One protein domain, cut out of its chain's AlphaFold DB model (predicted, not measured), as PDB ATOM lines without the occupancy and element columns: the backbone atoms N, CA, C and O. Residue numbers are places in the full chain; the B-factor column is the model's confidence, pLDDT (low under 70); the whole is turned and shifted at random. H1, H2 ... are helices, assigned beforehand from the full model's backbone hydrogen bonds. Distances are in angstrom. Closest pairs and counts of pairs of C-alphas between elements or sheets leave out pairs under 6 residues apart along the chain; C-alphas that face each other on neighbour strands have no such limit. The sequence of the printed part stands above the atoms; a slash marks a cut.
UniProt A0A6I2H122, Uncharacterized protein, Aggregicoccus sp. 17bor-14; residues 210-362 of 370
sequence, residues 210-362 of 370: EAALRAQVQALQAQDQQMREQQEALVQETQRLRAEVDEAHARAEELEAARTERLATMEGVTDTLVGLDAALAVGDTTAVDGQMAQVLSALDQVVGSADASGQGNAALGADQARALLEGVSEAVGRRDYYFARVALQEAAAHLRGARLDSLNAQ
ATOM      1  N   GLU A 210      75.786 221.403 109.767       72.31
ATOM      2  CA  GLU A 210      76.033 220.585 110.959       72.31
ATOM      3  C   GLU A 210      75.478 219.158 110.848       72.31
ATOM      4  O   GLU A 210      76.105 218.222 111.348       72.31
ATOM      5  N   ALA A 211      74.311 218.966 110.226       76.94
ATOM      6  CA  ALA A 211      73.731 217.640 110.024       76.94
ATOM      7  C   ALA A 211      74.564 216.802 109.039       76.94
ATOM      8  O   ALA A 211      74.844 215.633 109.312       76.94
ATOM      9  N   ALA A 212      75.031 217.409 107.943       78.88
ATOM     10  CA  ALA A 212      75.939 216.775 106.989       78.88
ATOM     11  C   ALA A 212      77.301 216.440 107.622       78.88
ATOM     12  O   ALA A 212      77.832 215.347 107.412       78.88
ATOM     13  N   LEU A 213      77.839 217.333 108.462       79.44
ATOM     14  CA  LEU A 213      79.087 217.089 109.188       79.44
ATOM     15  C   LEU A 213      78.933 215.956 110.217       79.44
ATOM     16  O   LEU A 213      79.805 215.097 110.319       79.44
ATOM     17  N   ARG A 214      77.802 215.891 110.935       83.38
ATOM     18  CA  ARG A 214      77.486 214.777 111.850       83.38
ATOM     19  C   ARG A 214      77.364 213.439 111.121       83.38
ATOM     20  O   ARG A 214      77.887 212.443 111.616       83.38
ATOM     21  N   ALA A 215      76.730 213.416 109.950       84.50
ATOM     22  CA  ALA A 215      76.642 212.215 109.121       84.50
ATOM     23  C   ALA A 215      78.025 211.760 108.622       84.50
ATOM     24  O   ALA A 215      78.332 210.570 108.649       84.50
ATOM     25  N   GLN A 216      78.896 212.700 108.237       85.25
ATOM     26  CA  GLN A 216      80.259 212.394 107.801       85.25
ATOM     27  C   GLN A 216      81.136 211.874 108.951       85.25
ATOM     28  O   GLN A 216      81.887 210.921 108.760       85.25
ATOM     29  N   VAL A 217      81.001 212.427 110.163       88.12
ATOM     30  CA  VAL A 217      81.684 211.912 111.363       88.12
ATOM     31  C   VAL A 217      81.190 210.510 111.729       88.12
ATOM     32  O   VAL A 217      82.011 209.657 112.052       88.12
ATOM     33  N   GLN A 218      79.884 210.233 111.635       89.25
ATOM     34  CA  GLN A 218      79.353 208.880 111.845       89.25
ATOM     35  C   GLN A 218      79.864 207.888 110.797       89.25
ATOM     36  O   GLN A 218      80.253 206.780 111.156       89.25
ATOM     37  N   ALA A 219      79.912 208.284 109.524       85.69
ATOM     38  CA  ALA A 219      80.462 207.447 108.461       85.69
ATOM     39  C   ALA A 219      81.952 207.147 108.689       85.69
ATOM     40  O   ALA A 219      82.381 206.006 108.532       85.69
ATOM     41  N   LEU A 220      82.727 208.146 109.124       87.56
ATOM     42  CA  LEU A 220      84.143 207.971 109.438       87.56
ATOM     43  C   LEU A 220      84.347 207.080 110.673       87.56
ATOM     44  O   LEU A 220      85.221 206.223 110.667       87.56
ATOM     45  N   GLN A 221      83.514 207.222 111.710       89.69
ATOM     46  CA  GLN A 221      83.539 206.345 112.888       89.69
ATOM     47  C   GLN A 221      83.160 204.900 112.551       89.69
ATOM     48  O   GLN A 221      83.774 203.976 113.084       89.69
ATOM     49  N   ALA A 222      82.181 204.694 111.668       88.38
ATOM     50  CA  ALA A 222      81.804 203.367 111.192       88.38
ATOM     51  C   ALA A 222      82.934 202.724 110.373       88.38
ATOM     52  O   ALA A 222      83.260 201.559 110.584       88.38
ATOM     53  N   GLN A 223      83.584 203.494 109.495       90.44
ATOM     54  CA  GLN A 223      84.739 203.022 108.730       90.44
ATOM     55  C   GLN A 223      85.929 202.679 109.639       90.44
ATOM     56  O   GLN A 223      86.580 201.660 109.436       90.44
ATOM     57  N   ASP A 224      86.198 203.499 110.655       88.94
ATOM     58  CA  ASP A 224      87.287 203.270 111.609       88.94
ATOM     59  C   ASP A 224      87.029 202.021 112.476       88.94
ATOM     60  O   ASP A 224      87.947 201.240 112.724       88.94
ATOM     61  N   GLN A 225      85.774 201.761 112.868       89.69
ATOM     62  CA  GLN A 225      85.390 200.495 113.512       89.69
ATOM     63  C   GLN A 225      85.586 199.299 112.577       89.69
ATOM     64  O   GLN A 225      86.248 198.338 112.959       89.69
ATOM     65  N   GLN A 226      85.120 199.385 111.331       90.12
ATOM     66  CA  GLN A 226      85.277 198.307 110.352       90.12
ATOM     67  C   GLN A 226      86.755 198.012 110.032       90.12
ATOM     68  O   GLN A 226      87.141 196.865 109.812       90.12
ATOM     69  N   MET A 227      87.607 199.040 110.006       90.25
ATOM     70  CA  MET A 227      89.055 198.889 109.835       90.25
ATOM     71  C   MET A 227      89.713 198.221 111.048       90.25
ATOM     72  O   MET A 227      90.613 197.400 110.868       90.25
ATOM     73  N   ARG A 228      89.269 198.541 112.271       90.19
ATOM     74  CA  ARG A 228      89.750 197.884 113.499       90.19
ATOM     75  C   ARG A 228      89.346 196.419 113.554       90.19
ATOM     76  O   ARG A 228      90.208 195.583 113.788       90.19
ATOM     77  N   GLU A 229      88.090 196.103 113.256       91.81
ATOM     78  CA  GLU A 229      87.600 194.721 113.208       91.81
ATOM     79  C   GLU A 229      88.373 193.885 112.180       91.81
ATOM     80  O   GLU A 229      88.787 192.763 112.468       91.81
ATOM     81  N   GLN A 230      88.649 194.447 110.996       89.94
ATOM     82  CA  GLN A 230      89.481 193.777 109.995       89.94
ATOM     83  C   GLN A 230      90.934 193.607 110.449       89.94
ATOM     84  O   GLN A 230      91.516 192.548 110.222       89.94
ATOM     85  N   GLN A 231      91.533 194.611 111.100       92.12
ATOM     86  CA  GLN A 231      92.876 194.459 111.670       92.12
ATOM     87  C   GLN A 231      92.915 193.369 112.741       92.12
ATOM     88  O   GLN A 231      93.837 192.558 112.740       92.12
ATOM     89  N   GLU A 232      91.924 193.314 113.627       92.88
ATOM     90  CA  GLU A 232      91.831 192.277 114.653       92.88
ATOM     91  C   GLU A 232      91.677 190.884 114.032       92.88
ATOM     92  O   GLU A 232      92.384 189.961 114.440       92.88
ATOM     93  N   ALA A 233      90.838 190.739 113.003       92.00
ATOM     94  CA  ALA A 233      90.679 189.485 112.269       92.00
ATOM     95  C   ALA A 233      91.986 189.040 111.588       92.00
ATOM     96  O   ALA A 233      92.394 187.889 111.738       92.00
ATOM     97  N   LEU A 234      92.692 189.956 110.915       93.56
ATOM     98  CA  LEU A 234      93.983 189.668 110.276       93.56
ATOM     99  C   LEU A 234      95.065 189.292 111.294       93.56
ATOM    100  O   LEU A 234      95.880 188.403 111.039       93.56
ATOM    101  N   VAL A 235      95.089 189.945 112.458       94.25
ATOM    102  CA  VAL A 235      96.018 189.602 113.544       94.25
ATOM    103  C   VAL A 235      95.723 188.199 114.077       94.25
ATOM    104  O   VAL A 235      96.661 187.427 114.275       94.25
ATOM    105  N   GLN A 236      94.451 187.844 114.266       93.12
ATOM    106  CA  GLN A 236      94.051 186.502 114.700       93.12
ATOM    107  C   GLN A 236      94.406 185.432 113.659       93.12
ATOM    108  O   GLN A 236      94.959 184.393 114.015       93.12
ATOM    109  N   GLU A 237      94.161 185.696 112.376       93.88
ATOM    110  CA  GLU A 237      94.528 184.793 111.281       93.88
ATOM    111  C   GLU A 237      96.046 184.601 111.197       93.88
ATOM    112  O   GLU A 237      96.530 183.473 111.126       93.88
ATOM    113  N   THR A 238      96.815 185.686 111.311       93.25
ATOM    114  CA  THR A 238      98.284 185.620 111.309       93.25
ATOM    115  C   THR A 238      98.808 184.821 112.503       93.25
ATOM    116  O   THR A 238      99.745 184.038 112.358       93.25
ATOM    117  N   GLN A 239      98.210 184.984 113.689       94.62
ATOM    118  CA  GLN A 239      98.574 184.198 114.873       94.62
ATOM    119  C   GLN A 239      98.248 182.712 114.694       94.62
ATOM    120  O   GLN A 239      99.065 181.869 115.057       94.62
ATOM    121  N   ARG A 240      97.095 182.389 114.097       94.12
ATOM    122  CA  ARG A 240      96.700 181.011 113.793       94.12
ATOM    123  C   ARG A 240      97.647 180.361 112.786       94.12
ATOM    124  O   ARG A 240      98.169 179.291 113.066       94.12
ATOM    125  N   LEU A 241      97.910 181.023 111.661       94.44
ATOM    126  CA  LEU A 241      98.839 180.529 110.641       94.44
ATOM    127  C   LEU A 241     100.244 180.334 111.212       94.44
ATOM    128  O   LEU A 241     100.910 179.355 110.897       94.44
ATOM    129  N   ARG A 242     100.691 181.238 112.091       93.94
ATOM    130  CA  ARG A 242     101.974 181.087 112.778       93.94
ATOM    131  C   ARG A 242     102.001 179.844 113.666       93.94
ATOM    132  O   ARG A 242     102.969 179.101 113.600       93.94
ATOM    133  N   ALA A 243     100.940 179.591 114.431       93.06
ATOM    134  CA  ALA A 243     100.834 178.383 115.243       93.06
ATOM    135  C   ALA A 243     100.800 177.102 114.386       93.06
ATOM    136  O   ALA A 243     101.459 176.128 114.730       93.06
ATOM    137  N   GLU A 244     100.091 177.114 113.252       93.31
ATOM    138  CA  GLU A 244     100.053 175.988 112.306       93.31
ATOM    139  C   GLU A 244     101.434 175.714 111.685       93.31
ATOM    140  O   GLU A 244     101.838 174.558 111.554       93.31
ATOM    141  N   VAL A 245     102.186 176.766 111.344       93.69
ATOM    142  CA  VAL A 245     103.562 176.655 110.837       93.69
ATOM    143  C   VAL A 245     104.509 176.127 111.915       93.69
ATOM    144  O   VAL A 245     105.294 175.225 111.630       93.69
ATOM    145  N   ASP A 246     104.417 176.634 113.145       93.81
ATOM    146  CA  ASP A 246     105.238 176.164 114.267       93.81
ATOM    147  C   ASP A 246     104.971 174.671 114.558       93.81
ATOM    148  O   ASP A 246     105.905 173.893 114.759       93.81
ATOM    149  N   GLU A 247     103.708 174.234 114.503       91.94
ATOM    150  CA  GLU A 247     103.336 172.823 114.664       91.94
ATOM    151  C   GLU A 247     103.837 171.953 113.500       91.94
ATOM    152  O   GLU A 247     104.351 170.853 113.715       91.94
ATOM    153  N   ALA A 248     103.716 172.436 112.260       89.69
ATOM    154  CA  ALA A 248     104.226 171.734 111.089       89.69
ATOM    155  C   ALA A 248     105.753 171.574 111.142       89.69
ATOM    156  O   ALA A 248     106.260 170.509 110.791       89.69
ATOM    157  N   HIS A 249     106.478 172.588 111.624       89.56
ATOM    158  CA  HIS A 249     107.921 172.506 111.847       89.56
ATOM    159  C   HIS A 249     108.281 171.464 112.905       89.56
ATOM    160  O   HIS A 249     109.128 170.616 112.636       89.56
ATOM    161  N   ALA A 250     107.599 171.459 114.055       89.56
ATOM    162  CA  ALA A 250     107.833 170.452 115.090       89.56
ATOM    163  C   ALA A 250     107.593 169.026 114.560       89.56
ATOM    164  O   ALA A 250     108.428 168.140 114.734       89.56
ATOM    165  N   ARG A 251     106.495 168.816 113.820       87.75
ATOM    166  CA  ARG A 251     106.203 167.521 113.185       87.75
ATOM    167  C   ARG A 251     107.238 167.133 112.126       87.75
ATOM    168  O   ARG A 251     107.569 165.956 112.000       87.75
ATOM    169  N   ALA A 252     107.751 168.095 111.361       87.06
ATOM    170  CA  ALA A 252     108.796 167.842 110.374       87.06
ATOM    171  C   ALA A 252     110.105 167.389 111.039       87.06
ATOM    172  O   ALA A 252     110.695 166.404 110.600       87.06
ATOM    173  N   GLU A 253     110.519 168.051 112.123       89.56
ATOM    174  CA  GLU A 253     111.714 167.681 112.891       89.56
ATOM    175  C   GLU A 253     111.600 166.265 113.481       89.56
ATOM    176  O   GLU A 253     112.536 165.469 113.377       89.56
ATOM    177  N   GLU A 254     110.436 165.909 114.036       88.88
ATOM    178  CA  GLU A 254     110.168 164.559 114.550       88.88
ATOM    179  C   GLU A 254     110.246 163.490 113.447       88.88
ATOM    180  O   GLU A 254     110.863 162.436 113.635       88.88
ATOM    181  N   LEU A 255     109.674 163.765 112.270       87.75
ATOM    182  CA  LEU A 255     109.734 162.861 111.118       87.75
ATOM    183  C   LEU A 255     111.164 162.702 110.584       87.75
ATOM    184  O   LEU A 255     111.560 161.597 110.203       87.75
ATOM    185  N   GLU A 256     111.958 163.773 110.562       89.06
ATOM    186  CA  GLU A 256     113.367 163.718 110.160       89.06
ATOM    187  C   GLU A 256     114.224 162.927 111.155       89.06
ATOM    188  O   GLU A 256     115.068 162.124 110.736       89.06
ATOM    189  N   ALA A 257     113.978 163.084 112.457       90.56
ATOM    190  CA  ALA A 257     114.636 162.294 113.491       90.56
ATOM    191  C   ALA A 257     114.295 160.801 113.352       90.56
ATOM    192  O   ALA A 257     115.205 159.973 113.244       90.56
ATOM    193  N   ALA A 258     113.005 160.462 113.241       89.94
ATOM    194  CA  ALA A 258     112.538 159.084 113.065       89.94
ATOM    195  C   ALA A 258     113.096 158.441 111.789       89.94
ATOM    196  O   ALA A 258     113.452 157.262 111.761       89.94
ATOM    197  N   ARG A 259     113.210 159.221 110.714       90.50
ATOM    198  CA  ARG A 259     113.823 158.769 109.468       90.50
ATOM    199  C   ARG A 259     115.318 158.516 109.621       90.50
ATOM    200  O   ARG A 259     115.810 157.517 109.101       90.50
ATOM    201  N   THR A 260     116.038 159.405 110.297       93.31
ATOM    202  CA  THR A 260     117.482 159.255 110.530       93.31
ATOM    203  C   THR A 260     117.763 158.003 111.354       93.31
ATOM    204  O   THR A 260     118.617 157.203 110.978       93.31
ATOM    205  N   GLU A 261     116.988 157.789 112.418       94.56
ATOM    206  CA  GLU A 261     117.039 156.571 113.225       94.56
ATOM    207  C   GLU A 261     116.746 155.331 112.375       94.56
ATOM    208  O   GLU A 261     117.537 154.394 112.361       94.56
ATOM    209  N   ARG A 262     115.675 155.348 111.573       93.69
ATOM    210  CA  ARG A 262     115.329 154.237 110.675       93.69
ATOM    211  C   ARG A 262     116.451 153.899 109.697       93.69
ATOM    212  O   ARG A 262     116.750 152.724 109.503       93.69
ATOM    213  N   LEU A 263     117.064 154.904 109.073       94.75
ATOM    214  CA  LEU A 263     118.175 154.707 108.140       94.75
ATOM    215  C   LEU A 263     119.394 154.097 108.844       94.75
ATOM    216  O   LEU A 263     120.014 153.193 108.283       94.75
ATOM    217  N   ALA A 264     119.699 154.547 110.063       95.62
ATOM    218  CA  ALA A 264     120.767 153.977 110.880       95.62
ATOM    219  C   ALA A 264     120.463 152.522 111.282       95.62
ATOM    220  O   ALA A 264     121.338 151.665 111.197       95.62
ATOM    221  N   THR A 265     119.215 152.215 111.643       95.38
ATOM    222  CA  THR A 265     118.779 150.851 111.965       95.38
ATOM    223  C   THR A 265     118.867 149.931 110.749       95.38
ATOM    224  O   THR A 265     119.433 148.846 110.847       95.38
ATOM    225  N   MET A 266     118.381 150.362 109.578       95.19
ATOM    226  CA  MET A 266     118.504 149.595 108.330       95.19
ATOM    227  C   MET A 266     119.973 149.318 107.967       95.19
ATOM    228  O   MET A 266     120.301 148.226 107.501       95.19
ATOM    229  N   GLU A 267     120.862 150.290 108.181       95.00
ATOM    230  CA  GLU A 267     122.304 150.140 107.967       95.00
ATOM    231  C   GLU A 267     122.926 149.138 108.944       95.00
ATOM    232  O   GLU A 267     123.543 148.169 108.502       95.00
ATOM    233  N   GLY A 268     122.668 149.279 110.247       95.31
ATOM    234  CA  GLY A 268     123.163 148.345 111.260       95.31
ATOM    235  C   GLY A 268     122.652 146.914 111.065       95.31
ATOM    236  O   GLY A 268     123.406 145.951 111.237       95.31
ATOM    237  N   VAL A 269     121.394 146.746 110.641       95.56
ATOM    238  CA  VAL A 269     120.860 145.431 110.259       95.56
ATOM    239  C   VAL A 269     121.598 144.892 109.037       95.56
ATOM    240  O   VAL A 269     122.023 143.741 109.056       95.56
ATOM    241  N   THR A 270     121.807 145.706 108.001       95.06
ATOM    242  CA  THR A 270     122.533 145.282 106.793       95.06
ATOM    243  C   THR A 270     123.948 144.802 107.128       95.06
ATOM    244  O   THR A 270     124.356 143.743 106.651       95.06
ATOM    245  N   ASP A 271     124.671 145.520 107.988       95.12
ATOM    246  CA  ASP A 271     126.011 145.129 108.444       95.12
ATOM    247  C   ASP A 271     125.984 143.816 109.233       95.12
ATOM    248  O   ASP A 271     126.829 142.939 109.034       95.12
ATOM    249  N   THR A 272     124.964 143.640 110.076       94.69
ATOM    250  CA  THR A 272     124.750 142.390 110.815       94.69
ATOM    251  C   THR A 272     124.509 141.225 109.856       94.69
ATOM    252  O   THR A 272     125.143 140.184 109.998       94.69
ATOM    253  N   LEU A 273     123.671 141.395 108.827       94.75
ATOM    254  CA  LEU A 273     123.410 140.357 107.821       94.75
ATOM    255  C   LEU A 273     124.673 139.958 107.048       94.75
ATOM    256  O   LEU A 273     124.883 138.774 106.786       94.75
ATOM    257  N   VAL A 274     125.539 140.921 106.718       94.06
ATOM    258  CA  VAL A 274     126.839 140.646 106.082       94.06
ATOM    259  C   VAL A 274     127.754 139.863 107.028       94.06
ATOM    260  O   VAL A 274     128.407 138.908 106.601       94.06
ATOM    261  N   GLY A 275     127.776 140.218 108.315       93.38
ATOM    262  CA  GLY A 275     128.498 139.466 109.342       93.38
ATOM    263  C   GLY A 275     127.989 138.028 109.493       93.38
ATOM    264  O   GLY A 275     128.793 137.097 109.564       93.38
ATOM    265  N   LEU A 276     126.668 137.833 109.468       93.62
ATOM    266  CA  LEU A 276     126.036 136.514 109.523       93.62
ATOM    267  C   LEU A 276     126.338 135.669 108.278       93.62
ATOM    268  O   LEU A 276     126.633 134.483 108.421       93.62
ATOM    269  N   ASP A 277     126.334 136.250 107.071       94.00
ATOM    270  CA  ASP A 277     126.745 135.527 105.854       94.00
ATOM    271  C   ASP A 277     128.207 135.073 105.949       94.00
ATOM    272  O   ASP A 277     128.520 133.925 105.623       94.00
ATOM    273  N   ALA A 278     129.093 135.938 106.451       92.88
ATOM    274  CA  ALA A 278     130.502 135.613 106.646       92.88
ATOM    275  C   ALA A 278     130.707 134.506 107.698       92.88
ATOM    276  O   ALA A 278     131.524 133.608 107.486       92.88
ATOM    277  N   ALA A 279     129.947 134.526 108.797       91.56
ATOM    278  CA  ALA A 279     129.965 133.471 109.812       91.56
ATOM    279  C   ALA A 279     129.495 132.129 109.228       91.56
ATOM    280  O   ALA A 279     130.196 131.116 109.330       91.56
ATOM    281  N   LEU A 280     128.373 132.135 108.500       91.19
ATOM    282  CA  LEU A 280     127.854 130.949 107.821       91.19
ATOM    283  C   LEU A 280     128.801 130.421 106.737       91.19
ATOM    284  O   LEU A 280     128.861 129.212 106.524       91.19
ATOM    285  N   ALA A 281     129.577 131.286 106.078       89.81
ATOM    286  CA  ALA A 281     130.575 130.865 105.095       89.81
ATOM    287  C   ALA A 281     131.696 130.001 105.705       89.81
ATOM    288  O   ALA A 281     132.253 129.153 105.008       89.81
ATOM    289  N   VAL A 282     132.007 130.186 106.994       91.44
ATOM    290  CA  VAL A 282     132.982 129.375 107.753       91.44
ATOM    291  C   VAL A 282     132.289 128.249 108.545       91.44
ATOM    292  O   VAL A 282     132.953 127.406 109.146       91.44
ATOM    293  N   GLY A 283     130.955 128.178 108.494       84.44
ATOM    294  CA  GLY A 283     130.143 127.184 109.194       84.44
ATOM    295  C   GLY A 283     129.849 127.525 110.657       84.44
ATOM    296  O   GLY A 283     129.433 126.642 111.406       84.44
ATOM    297  N   ASP A 284     130.057 128.775 111.074       87.62
ATOM    298  CA  ASP A 284     129.678 129.246 112.404       87.62
ATOM    299  C   ASP A 284     128.199 129.653 112.424       87.62
ATOM    300  O   ASP A 284     127.795 130.667 111.855       87.62
ATOM    301  N   THR A 285     127.381 128.833 113.079       88.19
ATOM    302  CA  THR A 285     125.934 129.048 113.203       88.19
ATOM    303  C   THR A 285     125.550 129.798 114.474       88.19
ATOM    304  O   THR A 285     124.417 130.258 114.588       88.19
ATOM    305  N   THR A 286     126.477 129.952 115.425       87.12
ATOM    306  CA  THR A 286     126.177 130.533 116.745       87.12
ATOM    307  C   THR A 286     125.806 132.010 116.652       87.12
ATOM    308  O   THR A 286     124.954 132.488 117.403       87.12
ATOM    309  N   ALA A 287     126.388 132.721 115.683       85.38
ATOM    310  CA  ALA A 287     126.058 134.110 115.395       85.38
ATOM    311  C   ALA A 287     124.601 134.273 114.927       85.38
ATOM    312  O   ALA A 287     123.919 135.200 115.361       85.38
ATOM    313  N   VAL A 288     124.099 133.344 114.101       84.69
ATOM    314  CA  VAL A 288     122.715 133.375 113.601       84.69
ATOM    315  C   VAL A 288     121.735 133.197 114.754       84.69
ATOM    316  O   VAL A 288     120.822 134.005 114.905       84.69
ATOM    317  N   ASP A 289     121.960 132.207 115.616       82.62
ATOM    318  CA  ASP A 289     121.076 131.944 116.757       82.62
ATOM    319  C   ASP A 289     121.068 133.102 117.772       82.62
ATOM    320  O   ASP A 289     120.033 133.403 118.368       82.62
ATOM    321  N   GLY A 290     122.204 133.783 117.955       83.25
ATOM    322  CA  GLY A 290     122.329 134.901 118.893       83.25
ATOM    323  C   GLY A 290     121.768 136.233 118.385       83.25
ATOM    324  O   GLY A 290     121.260 137.022 119.184       83.25
ATOM    325  N   GLN A 291     121.859 136.506 117.079       90.31
ATOM    326  CA  GLN A 291     121.550 137.829 116.518       90.31
ATOM    327  C   GLN A 291     120.231 137.890 115.739       90.31
ATOM    328  O   GLN A 291     119.666 138.976 115.610       90.31
ATOM    329  N   MET A 292     119.691 136.761 115.262       92.44
ATOM    330  CA  MET A 292     118.509 136.774 114.388       92.44
ATOM    331  C   MET A 292     117.277 137.406 115.052       92.44
ATOM    332  O   MET A 292     116.590 138.214 114.435       92.44
ATOM    333  N   ALA A 293     117.027 137.123 116.334       90.56
ATOM    334  CA  ALA A 293     115.900 137.723 117.055       90.56
ATOM    335  C   ALA A 293     116.016 139.255 117.177       90.56
ATOM    336  O   ALA A 293     115.014 139.967 117.103       90.56
ATOM    337  N   GLN A 294     117.239 139.771 117.335       92.81
ATOM    338  CA  GLN A 294     117.493 141.213 117.395       92.81
ATOM    339  C   GLN A 294     117.300 141.861 116.024       92.81
ATOM    340  O   GLN A 294     116.688 142.921 115.936       92.81
ATOM    341  N   VAL A 295     117.755 141.195 114.960       95.50
ATOM    342  CA  VAL A 295     117.549 141.640 113.578       95.50
ATOM    343  C   VAL A 295     116.060 141.712 113.241       95.50
ATOM    344  O   VAL A 295     115.598 142.748 112.775       95.50
ATOM    345  N   LEU A 296     115.290 140.661 113.528       94.81
ATOM    346  CA  LEU A 296     113.848 140.642 113.259       94.81
ATOM    347  C   LEU A 296     113.102 141.735 114.044       94.81
ATOM    348  O   LEU A 296     112.227 142.396 113.492       94.81
ATOM    349  N   SER A 297     113.487 141.976 115.301       95.00
ATOM    350  CA  SER A 297     112.937 143.069 116.118       95.00
ATOM    351  C   SER A 297     113.280 144.454 115.554       95.00
ATOM    352  O   SER A 297     112.420 145.327 115.471       95.00
ATOM    353  N   ALA A 298     114.519 144.658 115.099       95.25
ATOM    354  CA  ALA A 298     114.930 145.905 114.459       95.25
ATOM    355  C   ALA A 298     114.169 146.154 113.143       95.25
ATOM    356  O   ALA A 298     113.803 147.288 112.845       95.25
ATOM    357  N   LEU A 299     113.882 145.098 112.376       95.12
ATOM    358  CA  LEU A 299     113.066 145.188 111.165       95.12
ATOM    359  C   LEU A 299     111.608 145.537 111.464       95.12
ATOM    360  O   LEU A 299     111.041 146.374 110.770       95.12
ATOM    361  N   ASP A 300     111.026 144.975 112.522       95.81
ATOM    362  CA  ASP A 300     109.679 145.335 112.987       95.81
ATOM    363  C   ASP A 300     109.580 146.828 113.346       95.81
ATOM    364  O   ASP A 300     108.661 147.525 112.914       95.81
ATOM    365  N   GLN A 301     110.589 147.357 114.046       94.75
ATOM    366  CA  GLN A 301     110.681 148.789 114.355       94.75
ATOM    367  C   GLN A 301     110.788 149.648 113.090       94.75
ATOM    368  O   GLN A 301     110.173 150.713 113.001       94.75
ATOM    369  N   VAL A 302     111.550 149.188 112.095       94.00
ATOM    370  CA  VAL A 302     111.684 149.869 110.803       94.00
ATOM    371  C   VAL A 302     110.348 149.913 110.058       94.00
ATOM    372  O   VAL A 302     109.996 150.980 109.554       94.00
ATOM    373  N   VAL A 303     109.601 148.803 110.023       94.44
ATOM    374  CA  VAL A 303     108.266 148.723 109.409       94.44
ATOM    375  C   VAL A 303     107.303 149.677 110.113       94.44
ATOM    376  O   VAL A 303     106.761 150.573 109.468       94.44
ATOM    377  N   GLY A 304     107.177 149.586 111.442       91.56
ATOM    378  CA  GLY A 304     106.273 150.451 112.206       91.56
ATOM    379  C   GLY A 304     106.605 151.941 112.070       91.56
ATOM    380  O   GLY A 304     105.713 152.777 111.926       91.56
ATOM    381  N   SER A 305     107.896 152.283 112.045       91.06
ATOM    382  CA  SER A 305     108.364 153.651 111.805       91.06
ATOM    383  C   SER A 305     108.022 154.124 110.385       91.06
ATOM    384  O   SER A 305     107.544 155.249 110.200       91.06
ATOM    385  N   ALA A 306     108.249 153.282 109.371       88.69
ATOM    386  CA  ALA A 306     107.962 153.595 107.973       88.69
ATOM    387  C   ALA A 306     106.466 153.795 107.719       88.69
ATOM    388  O   ALA A 306     106.098 154.794 107.094       88.69
ATOM    389  N   ASP A 307     105.619 152.933 108.276       89.69
ATOM    390  CA  ASP A 307     104.163 153.048 108.183       89.69
ATOM    391  C   ASP A 307     103.649 154.321 108.853       89.69
ATOM    392  O   ASP A 307     102.885 155.076 108.247       89.69
ATOM    393  N   ALA A 308     104.137 154.635 110.059       86.19
ATOM    394  CA  ALA A 308     103.784 155.871 110.759       86.19
ATOM    395  C   ALA A 308     104.165 157.136 109.965       86.19
ATOM    396  O   ALA A 308     103.528 158.177 110.107       86.19
ATOM    397  N   SER A 309     105.185 157.042 109.106       84.38
ATOM    398  CA  SER A 309     105.658 158.140 108.253       84.38
ATOM    399  C   SER A 309     105.071 158.123 106.834       84.38
ATOM    400  O   SER A 309     105.513 158.904 105.991       84.38
ATOM    401  N   GLY A 310     104.137 157.213 106.524       83.62
ATOM    402  CA  GLY A 310     103.553 157.070 105.185       83.62
ATOM    403  C   GLY A 310     104.522 156.543 104.115       83.62
ATOM    404  O   GLY A 310     104.285 156.728 102.923       83.62
ATOM    405  N   GLN A 311     105.620 155.892 104.508       84.88
ATOM    406  CA  GLN A 311     106.631 155.347 103.597       84.88
ATOM    407  C   GLN A 311     106.361 153.876 103.249       84.88
ATOM    408  O   GLN A 311     107.181 152.999 103.527       84.88
ATOM    409  N   GLY A 312     105.226 153.607 102.597       86.62
ATOM    410  CA  GLY A 312     104.758 152.240 102.323       86.62
ATOM    411  C   GLY A 312     105.750 151.353 101.555       86.62
ATOM    412  O   GLY A 312     105.876 150.173 101.863       86.62
ATOM    413  N   ASN A 313     106.525 151.907 100.613       88.31
ATOM    414  CA  ASN A 313     107.538 151.125  99.883       88.31
ATOM    415  C   ASN A 313     108.713 150.707 100.782       88.31
ATOM    416  O   ASN A 313     109.188 149.576 100.697       88.31
ATOM    417  N   ALA A 314     109.152 151.595 101.681       89.56
ATOM    418  CA  ALA A 314     110.214 151.285 102.634       89.56
ATOM    419  C   ALA A 314     109.749 150.251 103.673       89.56
ATOM    420  O   ALA A 314     110.515 149.351 104.017       89.56
ATOM    421  N   ALA A 315     108.493 150.349 104.126       92.94
ATOM    422  CA  ALA A 315     107.869 149.355 104.996       92.94
ATOM    423  C   ALA A 315     107.797 147.984 104.307       92.94
ATOM    424  O   ALA A 315     108.269 146.996 104.861       92.94
ATOM    425  N   LEU A 316     107.317 147.935 103.059       94.19
ATOM    426  CA  LEU A 316     107.228 146.701 102.275       94.19
ATOM    427  C   LEU A 316     108.597 146.032 102.081       94.19
ATOM    428  O   LEU A 316     108.714 144.822 102.239       94.19
ATOM    429  N   GLY A 317     109.639 146.800 101.753       92.56
ATOM    430  CA  GLY A 317     110.986 146.247 101.588       92.56
ATOM    431  C   GLY A 317     111.572 145.696 102.895       92.56
ATOM    432  O   GLY A 317     112.237 144.660 102.883       92.56
ATOM    433  N   ALA A 318     111.297 146.342 104.032       94.06
ATOM    434  CA  ALA A 318     111.706 145.840 105.345       94.06
ATOM    435  C   ALA A 318     110.917 144.587 105.769       94.06
ATOM    436  O   ALA A 318     111.507 143.653 106.316       94.06
ATOM    437  N   ASP A 319     109.620 144.527 105.463       95.75
ATOM    438  CA  ASP A 319     108.764 143.365 105.723       95.75
ATOM    439  C   ASP A 319     109.166 142.151 104.866       95.75
ATOM    440  O   ASP A 319     109.314 141.039 105.369       95.75
ATOM    441  N   GLN A 320     109.490 142.372 103.588       94.81
ATOM    442  CA  GLN A 320     110.047 141.336 102.710       94.81
ATOM    443  C   GLN A 320     111.383 140.795 103.235       94.81
ATOM    444  O   GLN A 320     111.595 139.581 103.261       94.81
ATOM    445  N   ALA A 321     112.276 141.678 103.697       94.81
ATOM    446  CA  ALA A 321     113.529 141.259 104.317       94.81
ATOM    447  C   ALA A 321     113.275 140.415 105.574       94.81
ATOM    448  O   ALA A 321     113.906 139.378 105.751       94.81
ATOM    449  N   ARG A 322     112.318 140.808 106.418       95.69
ATOM    450  CA  ARG A 322     111.934 140.040 107.605       95.69
ATOM    451  C   ARG A 322     111.427 138.644 107.242       95.69
ATOM    452  O   ARG A 322     111.913 137.669 107.810       95.69
ATOM    453  N   ALA A 323     110.512 138.539 106.280       94.56
ATOM    454  CA  ALA A 323     109.938 137.264 105.857       94.56
ATOM    455  C   ALA A 323     111.008 136.270 105.362       94.56
ATOM    456  O   ALA A 323     110.946 135.079 105.665       94.56
ATOM    457  N   LEU A 324     112.032 136.757 104.651       93.81
ATOM    458  CA  LEU A 324     113.171 135.936 104.218       93.81
ATOM    459  C   LEU A 324     114.012 135.432 105.402       93.81
ATOM    460  O   LEU A 324     114.505 134.304 105.384       93.81
ATOM    461  N   LEU A 325     114.164 136.255 106.440       93.94
ATOM    462  CA  LEU A 325     114.996 135.957 107.604       93.94
ATOM    463  C   LEU A 325     114.335 135.006 108.606       93.94
ATOM    464  O   LEU A 325     115.040 134.241 109.264       93.94
ATOM    465  N   GLU A 326     113.004 134.976 108.682       91.25
ATOM    466  CA  GLU A 326     112.267 134.032 109.537       91.25
ATOM    467  C   GLU A 326     112.576 132.561 109.189       91.25
ATOM    468  O   GLU A 326     112.623 131.706 110.074       91.25
ATOM    469  N   GLY A 327     112.879 132.261 107.919       88.25
ATOM    470  CA  GLY A 327     113.265 130.920 107.464       88.25
ATOM    471  C   GLY A 327     114.743 130.554 107.670       88.25
ATOM    472  O   GLY A 327     115.112 129.383 107.526       88.25
ATOM    473  N   VAL A 328     115.611 131.514 108.010       92.69
ATOM    474  CA  VAL A 328     117.069 131.301 108.060       92.69
ATOM    475  C   VAL A 328     117.463 130.377 109.207       92.69
ATOM    476  O   VAL A 328     118.238 129.447 108.991       92.69
ATOM    477  N   SER A 329     116.908 130.566 110.406       89.31
ATOM    478  CA  SER A 329     117.219 129.706 111.558       89.31
ATOM    479  C   SER A 329     116.829 128.245 111.307       89.31
ATOM    480  O   SER A 329     117.582 127.330 111.642       89.31
ATOM    481  N   GLU A 330     115.691 128.003 110.646       90.69
ATOM    482  CA  GLU A 330     115.268 126.645 110.284       90.69
ATOM    483  C   GLU A 330     116.191 126.025 109.220       90.69
ATOM    484  O   GLU A 330     116.569 124.854 109.315       90.69
ATOM    485  N   ALA A 331     116.596 126.803 108.212       90.12
ATOM    486  CA  ALA A 331     117.538 126.354 107.190       90.12
ATOM    487  C   ALA A 331     118.912 126.006 107.779       90.12
ATOM    488  O   ALA A 331     119.464 124.944 107.481       90.12
ATOM    489  N   VAL A 332     119.421 126.839 108.689       91.69
ATOM    490  CA  VAL A 332     120.660 126.585 109.434       91.69
ATOM    491  C   VAL A 332     120.539 125.312 110.279       91.69
ATOM    492  O   VAL A 332     121.438 124.469 110.237       91.69
ATOM    493  N   GLY A 333     119.405 125.102 110.956       89.19
ATOM    494  CA  GLY A 333     119.122 123.874 111.710       89.19
ATOM    495  C   GLY A 333     119.100 122.608 110.840       89.19
ATOM    496  O   GLY A 333     119.577 121.551 111.260       89.19
ATOM    497  N   ARG A 334     118.626 122.718 109.592       93.00
ATOM    498  CA  ARG A 334     118.656 121.642 108.580       93.00
ATOM    499  C   ARG A 334     120.008 121.490 107.868       93.00
ATOM    500  O   ARG A 334     120.147 120.596 107.037       93.00
ATOM    501  N   ARG A 335     121.011 122.306 108.219       90.62
ATOM    502  CA  ARG A 335     122.329 122.404 107.558       90.62
ATOM    503  C   ARG A 335     122.263 122.849 106.093       90.62
ATOM    504  O   ARG A 335     123.200 122.607 105.333       90.62
ATOM    505  N   ASP A 336     121.188 123.523 105.700       93.25
ATOM    506  CA  ASP A 336     121.065 124.150 104.386       93.25
ATOM    507  C   ASP A 336     121.658 125.564 104.416       93.25
ATOM    508  O   ASP A 336     120.968 126.587 104.407       93.25
ATOM    509  N   TYR A 337     122.987 125.619 104.503       91.75
ATOM    510  CA  TYR A 337     123.721 126.883 104.549       91.75
ATOM    511  C   TYR A 337     123.656 127.642 103.227       91.75
ATOM    512  O   TYR A 337     123.806 128.859 103.219       91.75
ATOM    513  N   TYR A 338     123.438 126.943 102.109       92.69
ATOM    514  CA  TYR A 338     123.289 127.598 100.816       92.69
ATOM    515  C   TYR A 338     122.014 128.440 100.795       92.69
ATOM    516  O   TYR A 338     122.091 129.638 100.529       92.69
ATOM    517  N   PHE A 339     120.875 127.848 101.168       92.88
ATOM    518  CA  PHE A 339     119.619 128.583 101.278       92.88
ATOM    519  C   PHE A 339     119.720 129.733 102.286       92.88
ATOM    520  O   PHE A 339     119.361 130.862 101.963       92.88
ATOM    521  N   ALA A 340     120.269 129.472 103.479       93.56
ATOM    522  CA  ALA A 340     120.416 130.487 104.521       93.56
ATOM    523  C   ALA A 340     121.219 131.706 104.036       93.56
ATOM    524  O   ALA A 340     120.825 132.846 104.265       93.56
ATOM    525  N   ARG A 341     122.323 131.477 103.317       94.56
ATOM    526  CA  ARG A 341     123.156 132.553 102.767       94.56
ATOM    527  C   ARG A 341     122.468 133.327 101.648       94.56
ATOM    528  O   ARG A 341     122.559 134.550 101.625       94.56
ATOM    529  N   VAL A 342     121.749 132.645 100.756       95.38
ATOM    530  CA  VAL A 342     120.951 133.311  99.713       95.38
ATOM    531  C   VAL A 342     119.885 134.204 100.350       95.38
ATOM    532  O   VAL A 342     119.800 135.377  99.998       95.38
ATOM    533  N   ALA A 343     119.155 133.700 101.348       94.69
ATOM    534  CA  ALA A 343     118.141 134.471 102.061       94.69
ATOM    535  C   ALA A 343     118.726 135.707 102.771       94.69
ATOM    536  O   ALA A 343     118.148 136.787 102.684       94.69
ATOM    537  N   LEU A 344     119.898 135.593 103.413       94.06
ATOM    538  CA  LEU A 344     120.592 136.740 104.024       94.06
ATOM    539  C   LEU A 344     120.982 137.805 102.985       94.06
ATOM    540  O   LEU A 344     120.829 139.003 103.228       94.06
ATOM    541  N   GLN A 345     121.483 137.381 101.823       95.31
ATOM    542  CA  GLN A 345     121.892 138.288 100.748       95.31
ATOM    543  C   GLN A 345     120.694 138.988 100.099       95.31
ATOM    544  O   GLN A 345     120.759 140.187  99.822       95.31
ATOM    545  N   GLU A 346     119.602 138.257  99.886       95.50
ATOM    546  CA  GLU A 346     118.363 138.788  99.327       95.50
ATOM    547  C   GLU A 346     117.685 139.755 100.309       95.50
ATOM    548  O   GLU A 346     117.355 140.879  99.930       95.50
ATOM    549  N   ALA A 347     117.619 139.409 101.598       95.12
ATOM    550  CA  ALA A 347     117.142 140.310 102.647       95.12
ATOM    551  C   ALA A 347     117.960 141.615 102.704       95.12
ATOM    552  O   ALA A 347     117.395 142.708 102.779       95.12
ATOM    553  N   ALA A 348     119.290 141.531 102.585       94.38
ATOM    554  CA  ALA A 348     120.148 142.712 102.507       94.38
ATOM    555  C   ALA A 348     119.888 143.553 101.240       94.38
ATOM    556  O   ALA A 348     120.002 144.779 101.281       94.38
ATOM    557  N   ALA A 349     119.531 142.934 100.111       94.69
ATOM    558  CA  ALA A 349     119.169 143.655  98.892       94.69
ATOM    559  C   ALA A 349     117.839 144.413  99.048       94.69
ATOM    560  O   ALA A 349     117.784 145.602  98.717       94.69
ATOM    561  N   HIS A 350     116.815 143.773  99.621       94.31
ATOM    562  CA  HIS A 350     115.537 144.418  99.940       94.31
ATOM    563  C   HIS A 350     115.716 145.600 100.901       94.31
ATOM    564  O   HIS A 350     115.154 146.670 100.671       94.31
ATOM    565  N   LEU A 351     116.582 145.466 101.913       94.06
ATOM    566  CA  LEU A 351     116.894 146.560 102.836       94.06
ATOM    567  C   LEU A 351     117.600 147.743 102.178       94.06
ATOM    568  O   LEU A 351     117.288 148.891 102.488       94.06
ATOM    569  N   ARG A 352     118.520 147.497 101.239       93.06
ATOM    570  CA  ARG A 352     119.133 148.586 100.461       93.06
ATOM    571  C   ARG A 352     118.098 149.309  99.600       93.06
ATOM    572  O   ARG A 352     118.148 150.533  99.524       93.06
ATOM    573  N   GLY A 353     117.159 148.578  98.997       92.38
ATOM    574  CA  GLY A 353     116.021 149.161  98.280       92.38
ATOM    575  C   GLY A 353     115.152 150.030  99.195       92.38
ATOM    576  O   GLY A 353     114.969 151.214  98.926       92.38
ATOM    577  N   ALA A 354     114.739 149.490 100.344       92.00
ATOM    578  CA  ALA A 354     113.958 150.210 101.349       92.00
ATOM    579  C   ALA A 354     114.671 151.472 101.869       92.00
ATOM    580  O   ALA A 354     114.039 152.508 102.092       92.00
ATOM    581  N   ARG A 355     116.003 151.420 102.017       92.81
ATOM    582  CA  ARG A 355     116.832 152.578 102.380       92.81
ATOM    583  C   ARG A 355     116.758 153.671 101.311       92.81
ATOM    584  O   ARG A 355     116.610 154.840 101.657       92.81
ATOM    585  N   LEU A 356     116.837 153.311 100.029       91.25
ATOM    586  CA  LEU A 356     116.705 154.258  98.915       91.25
ATOM    587  C   LEU A 356     115.299 154.866  98.847       91.25
ATOM    588  O   LEU A 356     115.170 156.075  98.665       91.25
ATOM    589  N   ASP A 357     114.257 154.070  99.069       88.81
ATOM    590  CA  ASP A 357     112.877 154.566  99.112       88.81
ATOM    591  C   ASP A 357     112.654 155.529 100.286       88.81
ATOM    592  O   ASP A 357     112.060 156.598 100.119       88.81
ATOM    593  N   SER A 358     113.229 155.216 101.450       85.88
ATOM    594  CA  SER A 358     113.250 156.121 102.601       85.88
ATOM    595  C   SER A 358     114.011 157.413 102.298       85.88
ATOM    596  O   SER A 358     113.632 158.475 102.791       85.88
ATOM    597  N   LEU A 359     115.047 157.376 101.449       86.06
ATOM    598  CA  LEU A 359     115.793 158.555 100.988       86.06
ATOM    599  C   LEU A 359     115.013 159.410  99.961       86.06
ATOM    600  O   LEU A 359     115.082 160.639 100.017       86.06
ATOM    601  N   ASN A 360     114.210 158.793  99.095       77.12
ATOM    602  CA  ASN A 360     113.488 159.482  98.019       77.12
ATOM    603  C   ASN A 360     112.192 160.192  98.467       77.12
ATOM    604  O   ASN A 360     111.729 161.106  97.788       77.12
ATOM    605  N   ALA A 361     111.618 159.844  99.622       64.81
ATOM    606  CA  ALA A 361     110.338 160.393 100.099       64.81
ATOM    607  C   ALA A 361     110.358 161.874 100.572       64.81
ATOM    608  O   ALA A 361     109.361 162.357 101.108       64.81
ATOM    609  N   GLN A 362     111.452 162.624 100.366       56.84
ATOM    610  CA  GLN A 362     111.640 164.013 100.845       56.84
ATOM    611  C   GLN A 362     110.601 165.036 100.351       56.84
ATOM    612  O   GLN A 362     110.506 166.112 100.929       56.84
TER     613      GLN A 362
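What this domain is: This is residues 210 to 362 of the 370 residues of an uncharacterized protein of Aggregicoccus sp. 17bor-14 (UniProt A0A6I2H122). One very long helix, H1, sticks out with residues 210 to 254 as a free arm, and its later part joins H2, H3 and H5 in an up-and-down bundle of four, each helix running against the one before it. The short H4 lies at one end of the bundle. The printed part has 153 residues with five named helices, H1 to H5 in chain order, and no named strand: all helix. It is extended, with a radius of gyration of the C-alphas of 29.7 A; the arm makes the length of the 109 by 20 by 19 A spans.

How they stand to each other: H1, residues 210 to 282, touches H2, residues 286 to 308, with residues 258 to 279 alone; the closest C-alphas are those of Arg 262 and Val 302, 5.7 A apart. With residues 259 to 281 alone H1 touches H5, residues 337 to 362, closest at the C-alphas of Thr 270 and Ala 348, 5.5 A. H3, residues 312 to 326, touches H5 at a shallow tilt of 14 degrees, opposite ways, with the C-alphas of Ala 321 and Ala 347 closest at 4.1 A. H2 and H3 form a hairpin, closest at the C-alphas of Val 303 and Ala 315, 4.5 A. H4, residues 328 to 333, touches H5, with the C-alphas of Val 328 and Ala 340 closest at 4.9 A. Every O i to N i+4 pair is within hydrogen-bond range in H1, H3 and H4; H2 has 17 of 19 and H5 21 of 22.

Where its parts are: H1 starts at C-alpha 210 (76.033, 220.585, 110.959) and measures 107.6 A. H2 measures 34.3 A, with a kink of 34 degrees near residue 293. H3 measures 21.0 A and H4 8.5 A. H5 measures 39.2 A, ending at C-alpha 362 (111.640, 164.013, 100.845).

The domain as a whole: The C-alphas of Glu 210 and Arg 335 are farthest apart, 108.6 A. The printed part has no cut, and its four links are tight. Residues 361 to 362 have pLDDT under 70.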